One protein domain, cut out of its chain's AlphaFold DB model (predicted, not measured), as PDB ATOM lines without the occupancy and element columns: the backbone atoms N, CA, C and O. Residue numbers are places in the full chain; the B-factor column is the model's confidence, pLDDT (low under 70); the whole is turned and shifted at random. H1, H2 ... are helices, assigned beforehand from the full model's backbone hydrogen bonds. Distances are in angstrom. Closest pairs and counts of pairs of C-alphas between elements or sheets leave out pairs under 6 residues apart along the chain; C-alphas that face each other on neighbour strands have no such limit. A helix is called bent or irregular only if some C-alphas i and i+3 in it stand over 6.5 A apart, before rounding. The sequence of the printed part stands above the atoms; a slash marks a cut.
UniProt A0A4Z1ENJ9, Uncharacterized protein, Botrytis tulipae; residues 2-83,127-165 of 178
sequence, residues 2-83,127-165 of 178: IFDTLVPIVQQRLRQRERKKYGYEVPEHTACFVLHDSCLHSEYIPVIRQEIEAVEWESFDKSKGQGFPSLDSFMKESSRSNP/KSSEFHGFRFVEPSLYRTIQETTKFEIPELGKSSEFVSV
ATOM      1  N   ILE A   2     157.673 193.641 309.552       34.88
ATOM      2  CA  ILE A   2     157.772 193.339 308.102       34.88
ATOM      3  C   ILE A   2     156.443 192.791 307.561       34.88
ATOM      4  O   ILE A   2     155.982 193.243 306.533       34.88
ATOM      5  N   PHE A   3     155.768 191.882 308.269       35.09
ATOM      6  CA  PHE A   3     154.521 191.269 307.782       35.09
ATOM      7  C   PHE A   3     153.380 192.282 307.545       35.09
ATOM      8  O   PHE A   3     152.666 192.202 306.546       35.09
ATOM      9  N   ASP A   4     153.263 193.287 308.417       37.41
ATOM     10  CA  ASP A   4     152.212 194.312 308.364       37.41
ATOM     11  C   ASP A   4     152.366 195.260 307.166       37.41
ATOM     12  O   ASP A   4     151.376 195.781 306.653       37.41
ATOM     13  N   THR A   5     153.593 195.447 306.665       39.59
ATOM     14  CA  THR A   5     153.839 196.242 305.456       39.59
ATOM     15  C   THR A   5     153.529 195.465 304.177       39.59
ATOM     16  O   THR A   5     153.287 196.090 303.150       39.59
ATOM     17  N   LEU A   6     153.455 194.126 304.212       38.66
ATOM     18  CA  LEU A   6     153.222 193.302 303.015       38.66
ATOM     19  C   LEU A   6     151.748 193.169 302.645       38.66
ATOM     20  O   LEU A   6     151.415 193.096 301.463       38.66
ATOM     21  N   VAL A   7     150.854 193.162 303.633       60.62
ATOM     22  CA  VAL A   7     149.406 192.993 303.428       60.62
ATOM     23  C   VAL A   7     148.819 193.996 302.417       60.62
ATOM     24  O   VAL A   7     148.210 193.546 301.439       60.62
ATOM     25  N   PRO A   8     149.017 195.323 302.555       56.56
ATOM     26  CA  PRO A   8     148.463 196.284 301.596       56.56
ATOM     27  C   PRO A   8     149.050 196.127 300.181       56.56
ATOM     28  O   PRO A   8     148.374 196.380 299.182       56.56
ATOM     29  N   ILE A   9     150.285 195.638 300.079       51.69
ATOM     30  CA  ILE A   9     151.032 195.485 298.825       51.69
ATOM     31  C   ILE A   9     150.527 194.271 298.048       51.69
ATOM     32  O   ILE A   9     150.267 194.351 296.844       51.69
ATOM     33  N   VAL A  10     150.301 193.161 298.751       53.84
ATOM     34  CA  VAL A  10     149.667 191.963 298.192       53.84
ATOM     35  C   VAL A  10     148.256 192.295 297.702       53.84
ATOM     36  O   VAL A  10     147.894 191.939 296.580       53.84
ATOM     37  N   GLN A  11     147.477 193.055 298.477       67.12
ATOM     38  CA  GLN A  11     146.134 193.493 298.077       67.12
ATOM     39  C   GLN A  11     146.145 194.390 296.827       67.12
ATOM     40  O   GLN A  11     145.273 194.272 295.963       67.12
ATOM     41  N   GLN A  12     147.128 195.280 296.692       67.56
ATOM     42  CA  GLN A  12     147.285 196.120 295.504       67.56
ATOM     43  C   GLN A  12     147.636 195.299 294.253       67.56
ATOM     44  O   GLN A  12     147.004 195.480 293.211       67.56
ATOM     45  N   ARG A  13     148.563 194.338 294.367       60.44
ATOM     46  CA  ARG A  13     148.942 193.417 293.278       60.44
ATOM     47  C   ARG A  13     147.780 192.532 292.828       60.44
ATOM     48  O   ARG A  13     147.607 192.306 291.630       60.44
ATOM     49  N   LEU A  14     146.968 192.045 293.770       66.19
ATOM     50  CA  LEU A  14     145.769 191.260 293.467       66.19
ATOM     51  C   LEU A  14     144.748 192.090 292.681       66.19
ATOM     52  O   LEU A  14     144.305 191.646 291.624       66.19
ATOM     53  N   ARG A  15     144.473 193.332 293.107       72.31
ATOM     54  CA  ARG A  15     143.578 194.252 292.378       72.31
ATOM     55  C   ARG A  15     144.071 194.564 290.964       72.31
ATOM     56  O   ARG A  15     143.276 194.598 290.030       72.31
ATOM     57  N   GLN A  16     145.373 194.776 290.780       64.69
ATOM     58  CA  GLN A  16     145.960 195.010 289.453       64.69
ATOM     59  C   GLN A  16     145.837 193.775 288.547       64.69
ATOM     60  O   GLN A  16     145.461 193.903 287.382       64.69
ATOM     61  N   ARG A  17     146.087 192.570 289.084       62.00
ATOM     62  CA  ARG A  17     145.886 191.303 288.360       62.00
ATOM     63  C   ARG A  17     144.428 191.086 287.963       62.00
ATOM     64  O   ARG A  17     144.180 190.633 286.851       62.00
ATOM     65  N   GLU A  18     143.477 191.412 288.835       72.56
ATOM     66  CA  GLU A  18     142.051 191.341 288.504       72.56
ATOM     67  C   GLU A  18     141.679 192.325 287.398       72.56
ATOM     68  O   GLU A  18     141.077 191.920 286.410       72.56
ATOM     69  N   ARG A  19     142.119 193.586 287.476       68.69
ATOM     70  CA  ARG A  19     141.861 194.584 286.422       68.69
ATOM     71  C   ARG A  19     142.445 194.162 285.070       68.69
ATOM     72  O   ARG A  19     141.763 194.290 284.057       68.69
ATOM     73  N   LYS A  20     143.635 193.552 285.054       68.56
ATOM     74  CA  LYS A  20     144.230 192.986 283.832       68.56
ATOM     75  C   LYS A  20     143.389 191.848 283.234       68.56
ATOM     76  O   LYS A  20     143.289 191.753 282.015       68.56
ATOM     77  N   LYS A  21     142.744 191.010 284.063       75.31
ATOM     78  CA  LYS A  21     141.810 189.961 283.588       75.31
ATOM     79  C   LYS A  21     140.569 190.538 282.898       75.31
ATOM     80  O   LYS A  21     140.031 189.887 282.011       75.31
ATOM     81  N   TYR A  22     140.136 191.737 283.283       80.75
ATOM     82  CA  TYR A  22     138.991 192.432 282.683       80.75
ATOM     83  C   TYR A  22     139.364 193.310 281.474       80.75
ATOM     84  O   TYR A  22     138.539 194.096 281.020       80.75
ATOM     85  N   GLY A  23     140.586 193.188 280.942       74.56
ATOM     86  CA  GLY A  23     141.017 193.913 279.742       74.56
ATOM     87  C   GLY A  23     141.383 195.381 279.975       74.56
ATOM     88  O   GLY A  23     141.590 196.107 279.009       74.56
ATOM     89  N   TYR A  24     141.488 195.827 281.231       68.94
ATOM     90  CA  TYR A  24     142.033 197.149 281.527       68.94
ATOM     91  C   TYR A  24     143.549 197.146 281.303       68.94
ATOM     92  O   TYR A  24     144.253 196.290 281.853       68.94
ATOM     93  N   GLU A  25     144.056 198.129 280.556       55.81
ATOM     94  CA  GLU A  25     145.482 198.450 280.564       55.81
ATOM     95  C   GLU A  25     145.887 198.800 281.997       55.81
ATOM     96  O   GLU A  25     145.324 199.691 282.639       55.81
ATOM     97  N   VAL A  26     146.828 198.031 282.539       54.34
ATOM     98  CA  VAL A  26     147.458 198.376 283.808       54.34
ATOM     99  C   VAL A  26     148.453 199.483 283.468       54.34
ATOM    100  O   VAL A  26     149.346 199.211 282.665       54.34
ATOM    101  N   PRO A  27     148.307 200.704 284.014       53.56
ATOM    102  CA  PRO A  27     149.222 201.791 283.701       53.56
ATOM    103  C   PRO A  27     150.653 201.364 284.011       53.56
ATOM    104  O   PRO A  27     150.884 200.697 285.026       53.56
ATOM    105  N   GLU A  28     151.608 201.773 283.180       63.22
ATOM    106  CA  GLU A  28     153.024 201.699 283.528       63.22
ATOM    107  C   GLU A  28     153.243 202.542 284.787       63.22
ATOM    108  O   GLU A  28     153.350 203.768 284.742       63.22
ATOM    109  N   HIS A  29     153.228 201.872 285.944       74.88
ATOM    110  CA  HIS A  29     153.217 202.519 287.254       74.88
ATOM    111  C   HIS A  29     154.376 203.502 287.403       74.88
ATOM    112  O   HIS A  29     154.181 204.600 287.912       74.88
ATOM    113  N   THR A  30     155.543 203.135 286.874       78.19
ATOM    114  CA  THR A  30     156.741 203.969 286.836       78.19
ATOM    115  C   THR A  30     156.504 205.293 286.111       78.19
ATOM    116  O   THR A  30     156.745 206.342 286.699       78.19
ATOM    117  N   ALA A  31     155.986 205.275 284.879       79.44
ATOM    118  CA  ALA A  31     155.754 206.496 284.106       79.44
ATOM    119  C   ALA A  31     154.716 207.403 284.785       79.44
ATOM    120  O   ALA A  31     154.909 208.614 284.873       79.44
ATOM    121  N   CYS A  32     153.646 206.824 285.342       81.94
ATOM    122  CA  CYS A  32     152.659 207.587 286.105       81.94
ATOM    123  C   CYS A  32     153.260 208.241 287.357       81.94
ATOM    124  O   CYS A  32     152.939 209.394 287.635       81.94
ATOM    125  N   PHE A  33     154.113 207.532 288.104       86.75
ATOM    126  CA  PHE A  33     154.786 208.100 289.275       86.75
ATOM    127  C   PHE A  33     155.759 209.207 288.883       86.75
ATOM    128  O   PHE A  33     155.715 210.268 289.488       86.75
ATOM    129  N   VAL A  34     156.538 209.024 287.815       86.50
ATOM    130  CA  VAL A  34     157.447 210.057 287.302       86.50
ATOM    131  C   VAL A  34     156.679 211.311 286.885       86.50
ATOM    132  O   VAL A  34     157.065 212.416 287.260       86.50
ATOM    133  N   LEU A  35     155.576 211.168 286.143       84.38
ATOM    134  CA  LEU A  35     154.739 212.305 285.742       84.38
ATOM    135  C   LEU A  35     154.103 212.999 286.951       84.38
ATOM    136  O   LEU A  35     154.055 214.225 287.005       84.38
ATOM    137  N   HIS A  36     153.638 212.231 287.932       83.19
ATOM    138  CA  HIS A  36     153.079 212.779 289.162       83.19
ATOM    139  C   HIS A  36     154.133 213.542 289.977       83.19
ATOM    140  O   HIS A  36     153.905 214.687 290.365       83.19
ATOM    141  N   ASP A  37     155.308 212.946 290.176       86.62
ATOM    142  CA  ASP A  37     156.424 213.567 290.885       86.62
ATOM    143  C   ASP A  37     156.938 214.796 290.118       86.62
ATOM    144  O   ASP A  37     157.333 215.775 290.737       86.62
ATOM    145  N   SER A  38     156.839 214.814 288.783       82.81
ATOM    146  CA  SER A  38     157.142 215.992 287.950       82.81
ATOM    147  C   SER A  38     156.206 217.168 288.232       82.81
ATOM    148  O   SER A  38     156.622 218.324 288.176       82.81
ATOM    149  N   CYS A  39     154.936 216.891 288.542       85.25
ATOM    150  CA  CYS A  39     153.984 217.921 288.954       85.25
ATOM    151  C   CYS A  39     154.245 218.412 290.384       85.25
ATOM    152  O   CYS A  39     154.069 219.599 290.651       85.25
ATOM    153  N   LEU A  40     154.653 217.520 291.293       85.06
ATOM    154  CA  LEU A  40     154.984 217.877 292.677       85.06
ATOM    155  C   LEU A  40     156.302 218.650 292.789       85.06
ATOM    156  O   LEU A  40     156.405 219.553 293.613       85.06
ATOM    157  N   HIS A  41     157.270 218.310 291.941       88.56
ATOM    158  CA  HIS A  41     158.630 218.837 291.933       88.56
ATOM    159  C   HIS A  41     158.911 219.616 290.643       88.56
ATOM    160  O   HIS A  41     159.890 219.386 289.926       88.56
ATOM    161  N   SER A  42     158.007 220.545 290.320       88.50
ATOM    162  CA  SER A  42     158.059 221.348 289.093       88.50
ATOM    163  C   SER A  42     159.343 222.177 288.942       88.50
ATOM    164  O   SER A  42     159.709 222.552 287.829       88.50
ATOM    165  N   GLU A  43     160.063 222.419 290.037       90.38
ATOM    166  CA  GLU A  43     161.345 223.112 290.081       90.38
ATOM    167  C   GLU A  43     162.447 222.411 289.269       90.38
ATOM    168  O   GLU A  43     163.320 223.092 288.734       90.38
ATOM    169  N   TYR A  44     162.386 221.085 289.095       89.56
ATOM    170  CA  TYR A  44     163.371 220.322 288.311       89.56
ATOM    171  C   TYR A  44     163.128 220.409 286.795       89.56
ATOM    172  O   TYR A  44     164.047 220.216 285.996       89.56
ATOM    173  N   ILE A  45     161.899 220.733 286.380       89.31
ATOM    174  CA  ILE A  45     161.462 220.685 284.978       89.31
ATOM    175  C   ILE A  45     162.231 221.638 284.057       89.31
ATOM    176  O   ILE A  45     162.562 221.211 282.955       89.31
ATOM    177  N   PRO A  46     162.545 222.893 284.435       90.81
ATOM    178  CA  PRO A  46     163.330 223.775 283.576       90.81
ATOM    179  C   PRO A  46     164.709 223.203 283.230       90.81
ATOM    180  O   PRO A  46     165.108 223.263 282.072       90.81
ATOM    181  N   VAL A  47     165.401 222.601 284.206       90.50
ATOM    182  CA  VAL A  47     166.733 222.003 284.009       90.50
ATOM    183  C   VAL A  47     166.643 220.778 283.104       90.50
ATOM    184  O   VAL A  47     167.393 220.666 282.141       90.50
ATOM    185  N   ILE A  48     165.680 219.891 283.373       89.75
ATOM    186  CA  ILE A  48     165.448 218.688 282.561       89.75
ATOM    187  C   ILE A  48     165.055 219.068 281.126       89.75
ATOM    188  O   ILE A  48     165.533 218.469 280.169       89.75
ATOM    189  N   ARG A  49     164.211 220.091 280.948       89.44
ATOM    190  CA  ARG A  49     163.811 220.570 279.620       89.44
ATOM    191  C   ARG A  49     164.999 221.129 278.844       89.44
ATOM    192  O   ARG A  49     165.151 220.791 277.679       89.44
ATOM    193  N   GLN A  50     165.838 221.935 279.490       90.38
ATOM    194  CA  GLN A  50     167.041 222.477 278.865       90.38
ATOM    195  C   GLN A  50     168.007 221.363 278.436       90.38
ATOM    196  O   GLN A  50     168.584 221.445 277.356       90.38
ATOM    197  N   GLU A  51     168.163 220.318 279.255       89.44
ATOM    198  CA  GLU A  51     168.953 219.132 278.908       89.44
ATOM    199  C   GLU A  51     168.392 218.430 277.662       89.44
ATOM    200  O   GLU A  51     169.147 218.129 276.740       89.44
ATOM    201  N   ILE A  52     167.071 218.233 277.594       88.19
ATOM    202  CA  ILE A  52     166.408 217.600 276.444       88.19
ATOM    203  C   ILE A  52     166.554 218.443 275.172       88.19
ATOM    204  O   ILE A  52     166.864 217.905 274.114       88.19
ATOM    205  N   GLU A  53     166.355 219.757 275.267       89.38
ATOM    206  CA  GLU A  53     166.460 220.684 274.131       89.38
ATOM    207  C   GLU A  53     167.900 220.833 273.612       89.38
ATOM    208  O   GLU A  53     168.096 221.192 272.454       89.38
ATOM    209  N   ALA A  54     168.908 220.560 274.446       88.12
ATOM    210  CA  ALA A  54     170.316 220.640 274.064       88.12
ATOM    211  C   ALA A  54     170.824 219.407 273.297       88.12
ATOM    212  O   ALA A  54     171.887 219.475 272.673       88.12
ATOM    213  N   VAL A  55     170.111 218.278 273.354       87.25
ATOM    214  CA  VAL A  55     170.531 217.021 272.723       87.25
ATOM    215  C   VAL A  55     169.725 216.777 271.454       87.25
ATOM    216  O   VAL A  55     168.511 216.590 271.475       87.25
ATOM    217  N   GLU A  56     170.428 216.697 270.331       87.81
ATOM    218  CA  GLU A  56     169.838 216.304 269.055       87.81
ATOM    219  C   GLU A  56     169.421 214.825 269.059       87.81
ATOM    220  O   GLU A  56     170.160 213.952 269.532       87.81
ATOM    221  N   TRP A  57     168.276 214.520 268.440       81.62
ATOM    222  CA  TRP A  57     167.724 213.160 268.366       81.62
ATOM    223  C   TRP A  57     168.721 212.135 267.808       81.62
ATOM    224  O   TRP A  57     168.850 211.033 268.332       81.62
ATOM    225  N   GLU A  58     169.468 212.501 266.764       84.56
ATOM    226  CA  GLU A  58     170.436 211.594 266.136       84.56
ATOM    227  C   GLU A  58     171.595 211.239 267.082       84.56
ATOM    228  O   GLU A  58     172.117 210.123 267.042       84.56
ATOM    229  N   SER A  59     171.996 212.172 267.950       84.44
ATOM    230  CA  SER A  59     173.020 211.915 268.962       84.44
ATOM    231  C   SER A  59     172.502 210.954 270.029       84.44
ATOM    232  O   SER A  59     173.223 210.035 270.412       84.44
ATOM    233  N   PHE A  60     171.256 211.146 270.465       85.50
ATOM    234  CA  PHE A  60     170.584 210.300 271.452       85.50
ATOM    235  C   PHE A  60     170.346 208.861 270.956       85.50
ATOM    236  O   PHE A  60     170.528 207.889 271.691       85.50
ATOM    237  N   ASP A  61     169.967 208.702 269.688       85.81
ATOM    238  CA  ASP A  61     169.766 207.376 269.097       85.81
ATOM    239  C   ASP A  61     171.101 206.611 268.989       85.81
ATOM    240  O   ASP A  61     171.214 205.447 269.384       85.81
ATOM    241  N   LYS A  62     172.176 207.295 268.564       87.44
ATOM    242  CA  LYS A  62     173.528 206.709 268.467       87.44
ATOM    243  C   LYS A  62     174.109 206.296 269.818       87.44
ATOM    244  O   LYS A  62     174.838 205.305 269.887       87.44
ATOM    245  N   SER A  63     173.794 207.028 270.880       83.25
ATOM    246  CA  SER A  63     174.193 206.707 272.252       83.25
ATOM    247  C   SER A  63     173.299 205.647 272.908       83.25
ATOM    248  O   SER A  63     173.480 205.342 274.084       83.25
ATOM    249  N   LYS A  64     172.364 205.040 272.158       80.19
ATOM    250  CA  LYS A  64     171.449 203.985 272.627       80.19
ATOM    251  C   LYS A  64     170.579 204.424 273.802       80.19
ATOM    252  O   LYS A  64     170.338 203.649 274.726       80.19
ATOM    253  N   GLY A  65     170.117 205.668 273.768       75.00
ATOM    254  CA  GLY A  65     169.261 206.215 274.812       75.00
ATOM    255  C   GLY A  65     170.010 206.809 276.005       75.00
ATOM    256  O   GLY A  65     169.376 207.229 276.967       75.00
ATOM    257  N   GLN A  66     171.343 206.879 275.954       76.94
ATOM    258  CA  GLN A  66     172.127 207.660 276.912       76.94
ATOM    259  C   GLN A  66     172.141 209.131 276.480       76.94
ATOM    260  O   GLN A  66     172.323 209.435 275.307       76.94
ATOM    261  N   GLY A  67     171.988 210.078 277.398       80.06
ATOM    262  CA  GLY A  67     172.066 211.501 277.030       80.06
ATOM    263  C   GLY A  67     171.267 212.443 277.912       80.06
ATOM    264  O   GLY A  67     171.474 213.648 277.826       80.06
ATOM    265  N   PHE A  68     170.419 211.904 278.788       88.62
ATOM    266  CA  PHE A  68     169.612 212.692 279.717       88.62
ATOM    267  C   PHE A  68     169.920 212.338 281.180       88.62
ATOM    268  O   PHE A  68     169.069 211.786 281.877       88.62
ATOM    269  N   PRO A  69     171.149 212.590 281.668       89.81
ATOM    270  CA  PRO A  69     171.549 212.219 283.026       89.81
ATOM    271  C   PRO A  69     170.697 212.881 284.121       89.81
ATOM    272  O   PRO A  69     170.482 212.277 285.176       89.81
ATOM    273  N   SER A  70     170.181 214.093 283.897       90.31
ATOM    274  CA  SER A  70     169.292 214.774 284.848       90.31
ATOM    275  C   SER A  70     167.904 214.134 284.864       90.31
ATOM    276  O   SER A  70     167.354 213.902 285.944       90.31
ATOM    277  N   LEU A  71     167.357 213.796 283.689       90.75
ATOM    278  CA  LEU A  71     166.098 213.051 283.578       90.75
ATOM    279  C   LEU A  71     166.207 211.650 284.192       90.75
ATOM    280  O   LEU A  71     165.337 211.252 284.965       90.75
ATOM    281  N   ASP A  72     167.278 210.916 283.893       91.31
ATOM    282  CA  ASP A  72     167.519 209.575 284.432       91.31
ATOM    283  C   ASP A  72     167.584 209.594 285.956       91.31
ATOM    284  O   ASP A  72     166.963 208.763 286.621       91.31
ATOM    285  N   SER A  73     168.288 210.577 286.518       92.06
ATOM    286  CA  SER A  73     168.370 210.763 287.963       92.06
ATOM    287  C   SER A  73     167.000 211.040 288.584       92.06
ATOM    288  O   SER A  73     166.643 210.424 289.593       92.06
ATOM    289  N   PHE A  74     166.188 211.878 287.932       92.31
ATOM    290  CA  PHE A  74     164.837 212.199 288.385       92.31
ATOM    291  C   PHE A  74     163.921 210.969 288.364       92.31
ATOM    292  O   PHE A  74     163.253 210.665 289.356       92.31
ATOM    293  N   MET A  75     163.924 210.213 287.260       91.38
ATOM    294  CA  MET A  75     163.153 208.970 287.138       91.38
ATOM    295  C   MET A  75     163.580 207.943 288.186       91.38
ATOM    296  O   MET A  75     162.749 207.254 288.789       91.38
ATOM    297  N   LYS A  76     164.883 207.871 288.457       91.00
ATOM    298  CA  LYS A  76     165.437 206.975 289.462       91.00
ATOM    299  C   LYS A  76     165.001 207.353 290.870       91.00
ATOM    300  O   LYS A  76     164.528 206.477 291.590       91.00
ATOM    301  N   GLU A  77     165.048 208.630 291.242       92.50
ATOM    302  CA  GLU A  77     164.557 209.094 292.545       92.50
ATOM    303  C   GLU A  77     163.042 208.892 292.708       92.50
ATOM    304  O   GLU A  77     162.585 208.477 293.780       92.50
ATOM    305  N   SER A  78     162.266 209.094 291.639       91.50
ATOM    306  CA  SER A  78     160.832 208.778 291.617       91.50
ATOM    307  C   SER A  78     160.593 207.299 291.902       91.50
ATOM    308  O   SER A  78     159.854 206.956 292.823       91.50
ATOM    309  N   SER A  79     161.302 206.401 291.218       89.56
ATOM    310  CA  SER A  79     161.181 204.959 291.463       89.56
ATOM    311  C   SER A  79     161.756 204.498 292.812       89.56
ATOM    312  O   SER A  79     161.296 203.499 293.370       89.56
ATOM    313  N   ARG A  80     162.727 205.230 293.383       90.69
ATOM    314  CA  ARG A  80     163.233 205.004 294.746       90.69
ATOM    315  C   ARG A  80     162.131 205.266 295.770       90.69
ATOM    316  O   ARG A  80     161.900 204.441 296.657       90.69
ATOM    317  N   SER A  81     161.470 206.413 295.628       87.56
ATOM    318  CA  SER A  81     160.416 206.898 296.523       87.56
ATOM    319  C   SER A  81     159.125 206.098 296.345       87.56
ATOM    320  O   SER A  81     158.480 205.717 297.327       87.56
ATOM    321  N   ASN A  82     158.808 205.746 295.101       85.25
ATOM    322  CA  ASN A  82     157.601 205.044 294.678       85.25
ATOM    323  C   ASN A  82     157.950 203.702 293.997       85.25
ATOM    324  O   ASN A  82     157.720 203.532 292.797       85.25
ATOM    325  N   PRO A  83     158.516 202.722 294.731       80.06
ATOM    326  CA  PRO A  83     158.900 201.447 294.141       80.06
ATOM    327  C   PRO A  83     157.658 200.670 293.697       80.06
ATOM    328  O   PRO A  83     156.749 200.419 294.492       80.06
ATOM    329  N   LYS A 127     168.991 211.488 303.982       90.56
ATOM    330  CA  LYS A 127     167.643 212.074 303.860       90.56
ATOM    331  C   LYS A 127     166.713 211.179 303.024       90.56
ATOM    332  O   LYS A 127     166.049 211.632 302.098       90.56
ATOM    333  N   SER A 128     166.701 209.879 303.317       88.88
ATOM    334  CA  SER A 128     165.980 208.852 302.549       88.88
ATOM    335  C   SER A 128     164.466 209.086 302.432       88.88
ATOM    336  O   SER A 128     163.839 208.576 301.503       88.88
ATOM    337  N   SER A 129     163.862 209.839 303.350       88.06
ATOM    338  CA  SER A 129     162.440 210.204 303.318       88.06
ATOM    339  C   SER A 129     162.120 211.396 302.413       88.06
ATOM    340  O   SER A 129     160.949 211.629 302.131       88.06
ATOM    341  N   GLU A 130     163.130 212.155 301.986       91.56
ATOM    342  CA  GLU A 130     162.978 213.341 301.142       91.56
ATOM    343  C   GLU A 130     163.261 213.003 299.677       91.56
ATOM    344  O   GLU A 130     164.058 212.111 299.363       91.56
ATOM    345  N   PHE A 131     162.595 213.725 298.776       91.06
ATOM    346  CA  PHE A 131     162.796 213.594 297.341       91.06
ATOM    347  C   PHE A 131     163.928 214.517 296.890       91.06
ATOM    348  O   PHE A 131     163.827 215.737 297.010       91.06
ATOM    349  N   HIS A 132     164.995 213.936 296.342       92.12
ATOM    350  CA  HIS A 132     166.103 214.677 295.745       92.12
ATOM    351  C   HIS A 132     166.309 214.231 294.297       92.12
ATOM    352  O   HIS A 132     167.054 213.290 294.029       92.12
ATOM    353  N   GLY A 133     165.669 214.929 293.353       90.12
ATOM    354  CA  GLY A 133     165.606 214.522 291.941       90.12
ATOM    355  C   GLY A 133     166.957 214.380 291.231       90.12
ATOM    356  O   GLY A 133     167.036 213.712 290.213       90.12
ATOM    357  N   PHE A 134     168.033 214.964 291.771       91.81
ATOM    358  CA  PHE A 134     169.375 214.880 291.187       91.81
ATOM    359  C   PHE A 134     170.343 213.964 291.943       91.81
ATOM    360  O   PHE A 134     171.524 213.929 291.612       91.81
ATOM    361  N   ARG A 135     169.860 213.161 292.900       90.69
ATOM    362  CA  ARG A 135     170.673 212.262 293.741       90.69
ATOM    363  C   ARG A 135     171.632 211.345 292.967       90.69
ATOM    364  O   ARG A 135     172.709 211.040 293.468       90.69
ATOM    365  N   PHE A 136     171.249 210.910 291.770       90.31
ATOM    366  CA  PHE A 136     172.012 209.984 290.926       90.31
ATOM    367  C   PHE A 136     172.753 210.672 289.769       90.31
ATOM    368  O   PHE A 136     173.210 209.994 288.850       90.31
ATOM    369  N   VAL A 137     172.871 212.006 289.789       90.38
ATOM    370  CA  VAL A 137     173.652 212.757 288.796       90.38
ATOM    371  C   VAL A 137     175.151 212.613 289.088       90.38
ATOM    372  O   VAL A 137     175.577 212.526 290.243       90.38
ATOM    373  N   GLU A 138     175.977 212.602 288.040       89.12
ATOM    374  CA  GLU A 138     177.432 212.631 288.183       89.12
ATOM    375  C   GLU A 138     177.897 213.891 288.945       89.12
ATOM    376  O   GLU A 138     177.421 214.993 288.663       89.12
ATOM    377  N   PRO A 139     178.871 213.785 289.873       86.62
ATOM    378  CA  PRO A 139     179.356 214.942 290.626       86.62
ATOM    379  C   PRO A 139     179.828 216.131 289.774       86.62
ATOM    380  O   PRO A 139     179.723 217.269 290.226       86.62
ATOM    381  N   SER A 140     180.363 215.889 288.571       87.19
ATOM    382  CA  SER A 140     180.798 216.946 287.648       87.19
ATOM    383  C   SER A 140     179.606 217.747 287.116       87.19
ATOM    384  O   SER A 140     179.584 218.968 287.249       87.19
ATOM    385  N   LEU A 141     178.579 217.057 286.612       86.12
ATOM    386  CA  LEU A 141     177.348 217.662 286.112       86.12
ATOM    387  C   LEU A 141     176.560 218.357 287.225       86.12
ATOM    388  O   LEU A 141     176.043 219.455 287.023       86.12
ATOM    389  N   TYR A 142     176.517 217.769 288.423       86.12
ATOM    390  CA  TYR A 142     175.843 218.400 289.553       86.12
ATOM    391  C   TYR A 142     176.438 219.767 289.900       86.12
ATOM    392  O   TYR A 142     175.681 220.679 290.208       86.12
ATOM    393  N   ARG A 143     177.764 219.947 289.820       85.88
ATOM    394  CA  ARG A 143     178.385 221.258 290.080       85.88
ATOM    395  C   ARG A 143     177.876 222.322 289.109       85.88
ATOM    396  O   ARG A 143     177.483 223.393 289.553       85.88
ATOM    397  N   THR A 144     177.783 221.997 287.823       86.62
ATOM    398  CA  THR A 144     177.217 222.893 286.800       86.62
ATOM    399  C   THR A 144     175.752 223.235 287.091       86.62
ATOM    400  O   THR A 144     175.329 224.389 286.987       86.62
ATOM    401  N   ILE A 145     174.966 222.237 287.505       84.69
ATOM    402  CA  ILE A 145     173.568 222.437 287.902       84.69
ATOM    403  C   ILE A 145     173.493 223.328 289.147       84.69
ATOM    404  O   ILE A 145     172.670 224.238 289.185       84.69
ATOM    405  N   GLN A 146     174.363 223.125 290.135       85.06
ATOM    406  CA  GLN A 146     174.421 223.892 291.381       85.06
ATOM    407  C   GLN A 146     174.861 225.352 291.166       85.06
ATOM    408  O   GLN A 146     174.447 226.243 291.901       85.06
ATOM    409  N   GLU A 147     175.675 225.631 290.150       83.06
ATOM    410  CA  GLU A 147     176.006 227.009 289.760       83.06
ATOM    411  C   GLU A 147     174.783 227.746 289.196       83.06
ATOM    412  O   GLU A 147     174.618 228.950 289.400       83.06
ATOM    413  N   THR A 148     173.896 227.009 288.525       79.31
ATOM    414  CA  THR A 148     172.695 227.549 287.876       79.31
ATOM    415  C   THR A 148     171.476 227.547 288.809       79.31
ATOM    416  O   THR A 148     170.555 228.348 288.649       79.31
ATOM    417  N   THR A 149     171.445 226.659 289.805       81.25
ATOM    418  CA  THR A 149     170.269 226.366 290.637       81.25
ATOM    419  C   THR A 149     170.641 226.150 292.102       81.25
ATOM    420  O   THR A 149     171.755 225.775 292.435       81.25
ATOM    421  N   LYS A 150     169.684 226.339 293.016       82.94
ATOM    422  CA  LYS A 150     169.902 226.159 294.463       82.94
ATOM    423  C   LYS A 150     169.561 224.747 294.960       82.94
ATOM    424  O   LYS A 150     169.143 224.598 296.104       82.94
ATOM    425  N   PHE A 151     169.663 223.725 294.112       84.38
ATOM    426  CA  PHE A 151     169.368 222.360 294.544       84.38
ATOM    427  C   PHE A 151     170.432 221.852 295.511       84.38
ATOM    428  O   PHE A 151     171.624 222.010 295.268       84.38
ATOM    429  N   GLU A 152     169.984 221.215 296.591       81.94
ATOM    430  CA  GLU A 152     170.853 220.537 297.543       81.94
ATOM    431  C   GLU A 152     170.714 219.022 297.376       81.94
ATOM    432  O   GLU A 152     169.618 218.461 297.495       81.94
ATOM    433  N   ILE A 153     171.835 218.351 297.120       83.19
ATOM    434  CA  ILE A 153     171.944 216.893 297.180       83.19
ATOM    435  C   ILE A 153     172.580 216.498 298.518       83.19
ATOM    436  O   ILE A 153     173.634 217.030 298.870       83.19
ATOM    437  N   PRO A 154     171.985 215.543 299.254       80.00
ATOM    438  CA  PRO A 154     172.504 215.116 300.549       80.00
ATOM    439  C   PRO A 154     173.792 214.284 300.447       80.00
ATOM    440  O   PRO A 154     174.620 214.353 301.349       80.00
ATOM    441  N   GLU A 155     173.990 213.532 299.358       79.88
ATOM    442  CA  GLU A 155     175.177 212.699 299.121       79.88
ATOM    443  C   GLU A 155     175.620 212.752 297.653       79.88
ATOM    444  O   GLU A 155     174.902 212.326 296.750       79.88
ATOM    445  N   LEU A 156     176.833 213.253 297.423       68.62
ATOM    446  CA  LEU A 156     177.498 213.277 296.121       68.62
ATOM    447  C   LEU A 156     178.339 212.011 295.958       68.62
ATOM    448  O   LEU A 156     179.272 211.815 296.734       68.62
ATOM    449  N   GLY A 157     178.071 211.172 294.951       60.81
ATOM    450  CA  GLY A 157     179.041 210.116 294.617       60.81
ATOM    451  C   GLY A 157     178.566 208.845 293.922       60.81
ATOM    452  O   GLY A 157     179.415 208.008 293.633       60.81
ATOM    453  N   LYS A 158     177.275 208.660 293.627       68.94
ATOM    454  CA  LYS A 158     176.812 207.478 292.876       68.94
ATOM    455  C   LYS A 158     176.015 207.883 291.644       68.94
ATOM    456  O   LYS A 158     174.788 207.836 291.649       68.94
ATOM    457  N   SER A 159     176.744 208.256 290.589       79.19
ATOM    458  CA  SER A 159     176.163 208.294 289.245       79.19
ATOM    459  C   SER A 159     175.679 206.896 288.898       79.19
ATOM    460  O   SER A 159     176.423 205.926 289.069       79.19
ATOM    461  N   SER A 160     174.424 206.767 288.491       80.44
ATOM    462  CA  SER A 160     173.874 205.461 288.162       80.44
ATOM    463  C   SER A 160     172.656 205.614 287.263       80.44
ATOM    464  O   SER A 160     171.656 206.201 287.672       80.44
ATOM    465  N   GLU A 161     172.719 205.020 286.076       81.88
ATOM    466  CA  GLU A 161     171.667 205.076 285.059       81.88
ATOM    467  C   GLU A 161     170.352 204.465 285.555       81.88
ATOM    468  O   GLU A 161     170.341 203.514 286.342       81.88
ATOM    469  N   PHE A 162     169.219 204.976 285.078       81.69
ATOM    470  CA  PHE A 162     167.912 204.459 285.482       81.69
ATOM    471  C   PHE A 162     167.723 202.974 285.123       81.69
ATOM    472  O   PHE A 162     167.137 202.209 285.892       81.69
ATOM    473  N   VAL A 163     168.286 202.554 283.990       80.06
ATOM    474  CA  VAL A 163     168.221 201.186 283.451       80.06
ATOM    475  C   VAL A 163     169.340 200.263 283.951       80.06
ATOM    476  O   VAL A 163     169.415 199.105 283.545       80.06
ATOM    477  N   SER A 164     170.217 200.731 284.847       78.31
ATOM    478  CA  SER A 164     171.302 199.901 285.380       78.31
ATOM    479  C   SER A 164     170.732 198.693 286.133       78.31
ATOM    480  O   SER A 164     169.932 198.878 287.035       78.31
ATOM    481  N   VAL A 165     171.158 197.467 285.839       73.31
ATOM    482  CA  VAL A 165     170.713 196.263 286.577       73.31
ATOM    483  C   VAL A 165     171.581 195.927 287.805       73.31
ATOM    484  O   VAL A 165     171.022 195.514 288.822       73.31
TER     485      VAL A 165
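Overview. This is residues 2 to 83 and 127 to 165 of the 178 residues of an uncharacterized protein of Botrytis tulipae (UniProt A0A4Z1ENJ9). A loose cluster of short helices is built round H5, which lies in the middle, with H2 crossing one part of it and H3 packing on its first residues at a slant, while H6 is near it. The longest helix, H1, is a separate arm: residues 2 to 15 and 18 to 23, of which 2 to 15 and 18 to 21 belong to H1, stick out from the rest, and the small helix H4 lies far from the middle in another direction. The printed part has 121 residues with six named helices, H1 to H6 in order along the chain, and no named strand; the class is all helix, with 74 residues in the helices. The whole is loose, with a radius of gyration of the C-alphas of 17.0 A, and spans 47 by 36 by 27 A.

Arrangement. From the first printed residue, H1, residues 2 to 21, touches no helix. A short link of 7 residues joins it to H2, residues 29 to 40, yet the two are apart. A tight link of one residue leads to H3, residues 42 to 54. H2 and H3 are close but not clearly touching, with the C-alphas of Ser 38 and Ile 45 closest at 7.0 A; they run opposite ways at a steep tilt of 69 degrees, only just short of about perpendicular. H4, residues 57 to 62, follows after a tight link of two residues and touches no helix. A short link of 6 residues leads on to H5, residues 69 to 81. H5 touches H2 with residues 74 to 79 alone; the closest C-alphas are those of Val 34 and Ser 78, 5.6 A apart, and the lines are about perpendicular at 76 degrees. H3, with residues 47 to 51 alone, touches residues 70 to 71 of H5; the closest C-alphas, of Ile 48 and Leu 71, are 5.8 A apart. These two helices run opposite ways at a shallow tilt of 34.8 degrees, only just short of steep. H6, residues 139 to 148, is near H5, with 5 pairs of C-alphas within 10 A. H6 is also close to H3 but not clearly touching, with the C-alphas of Val 47 and Ile 145 closest at 7.9 A. In H2, H4 and H5 every O i to N i+4 pair is within hydrogen-bond range; the counts are 12 of 16 in H1, 7 of 9 in H3 and 5 of 6 in H6.

Along the chain. H1 begins at C-alpha 2, (157.772, 193.339, 308.102), and measures 29.4 A from first to last C-alpha. H2 measures 16.4 A, H3 19.4 A and H4 8.7 A. H5 runs 18.3 A from C-alpha 69 at (171.549, 212.219, 283.026). H6 measures 14.5 A and ends at C-alpha 148, (172.695, 227.549, 287.876). H1 and H3 are irregular, but only just: C-alphas 5 and 8 are 6.6 A apart, and C-alphas 43 and 46 are 6.8 A apart.

Size, cuts and confidence. The two C-alphas farthest apart are those of Tyr 22 and Glu 147, 51.1 A. Residues 84 to 126 are not printed, and C-alphas 83 and 127 stand 16.8 A apart across this cut, which lies in the link from H5 to H6. Of the links that are printed whole, none is long. Residues 127 to 138 and 149 to 165 hold no named element. The mean pLDDT of the printed part is 79.6; 25 residues are under 70, namely 2 to 14, 16 to 17, 19 to 20, 24 to 28 and 156 to 158.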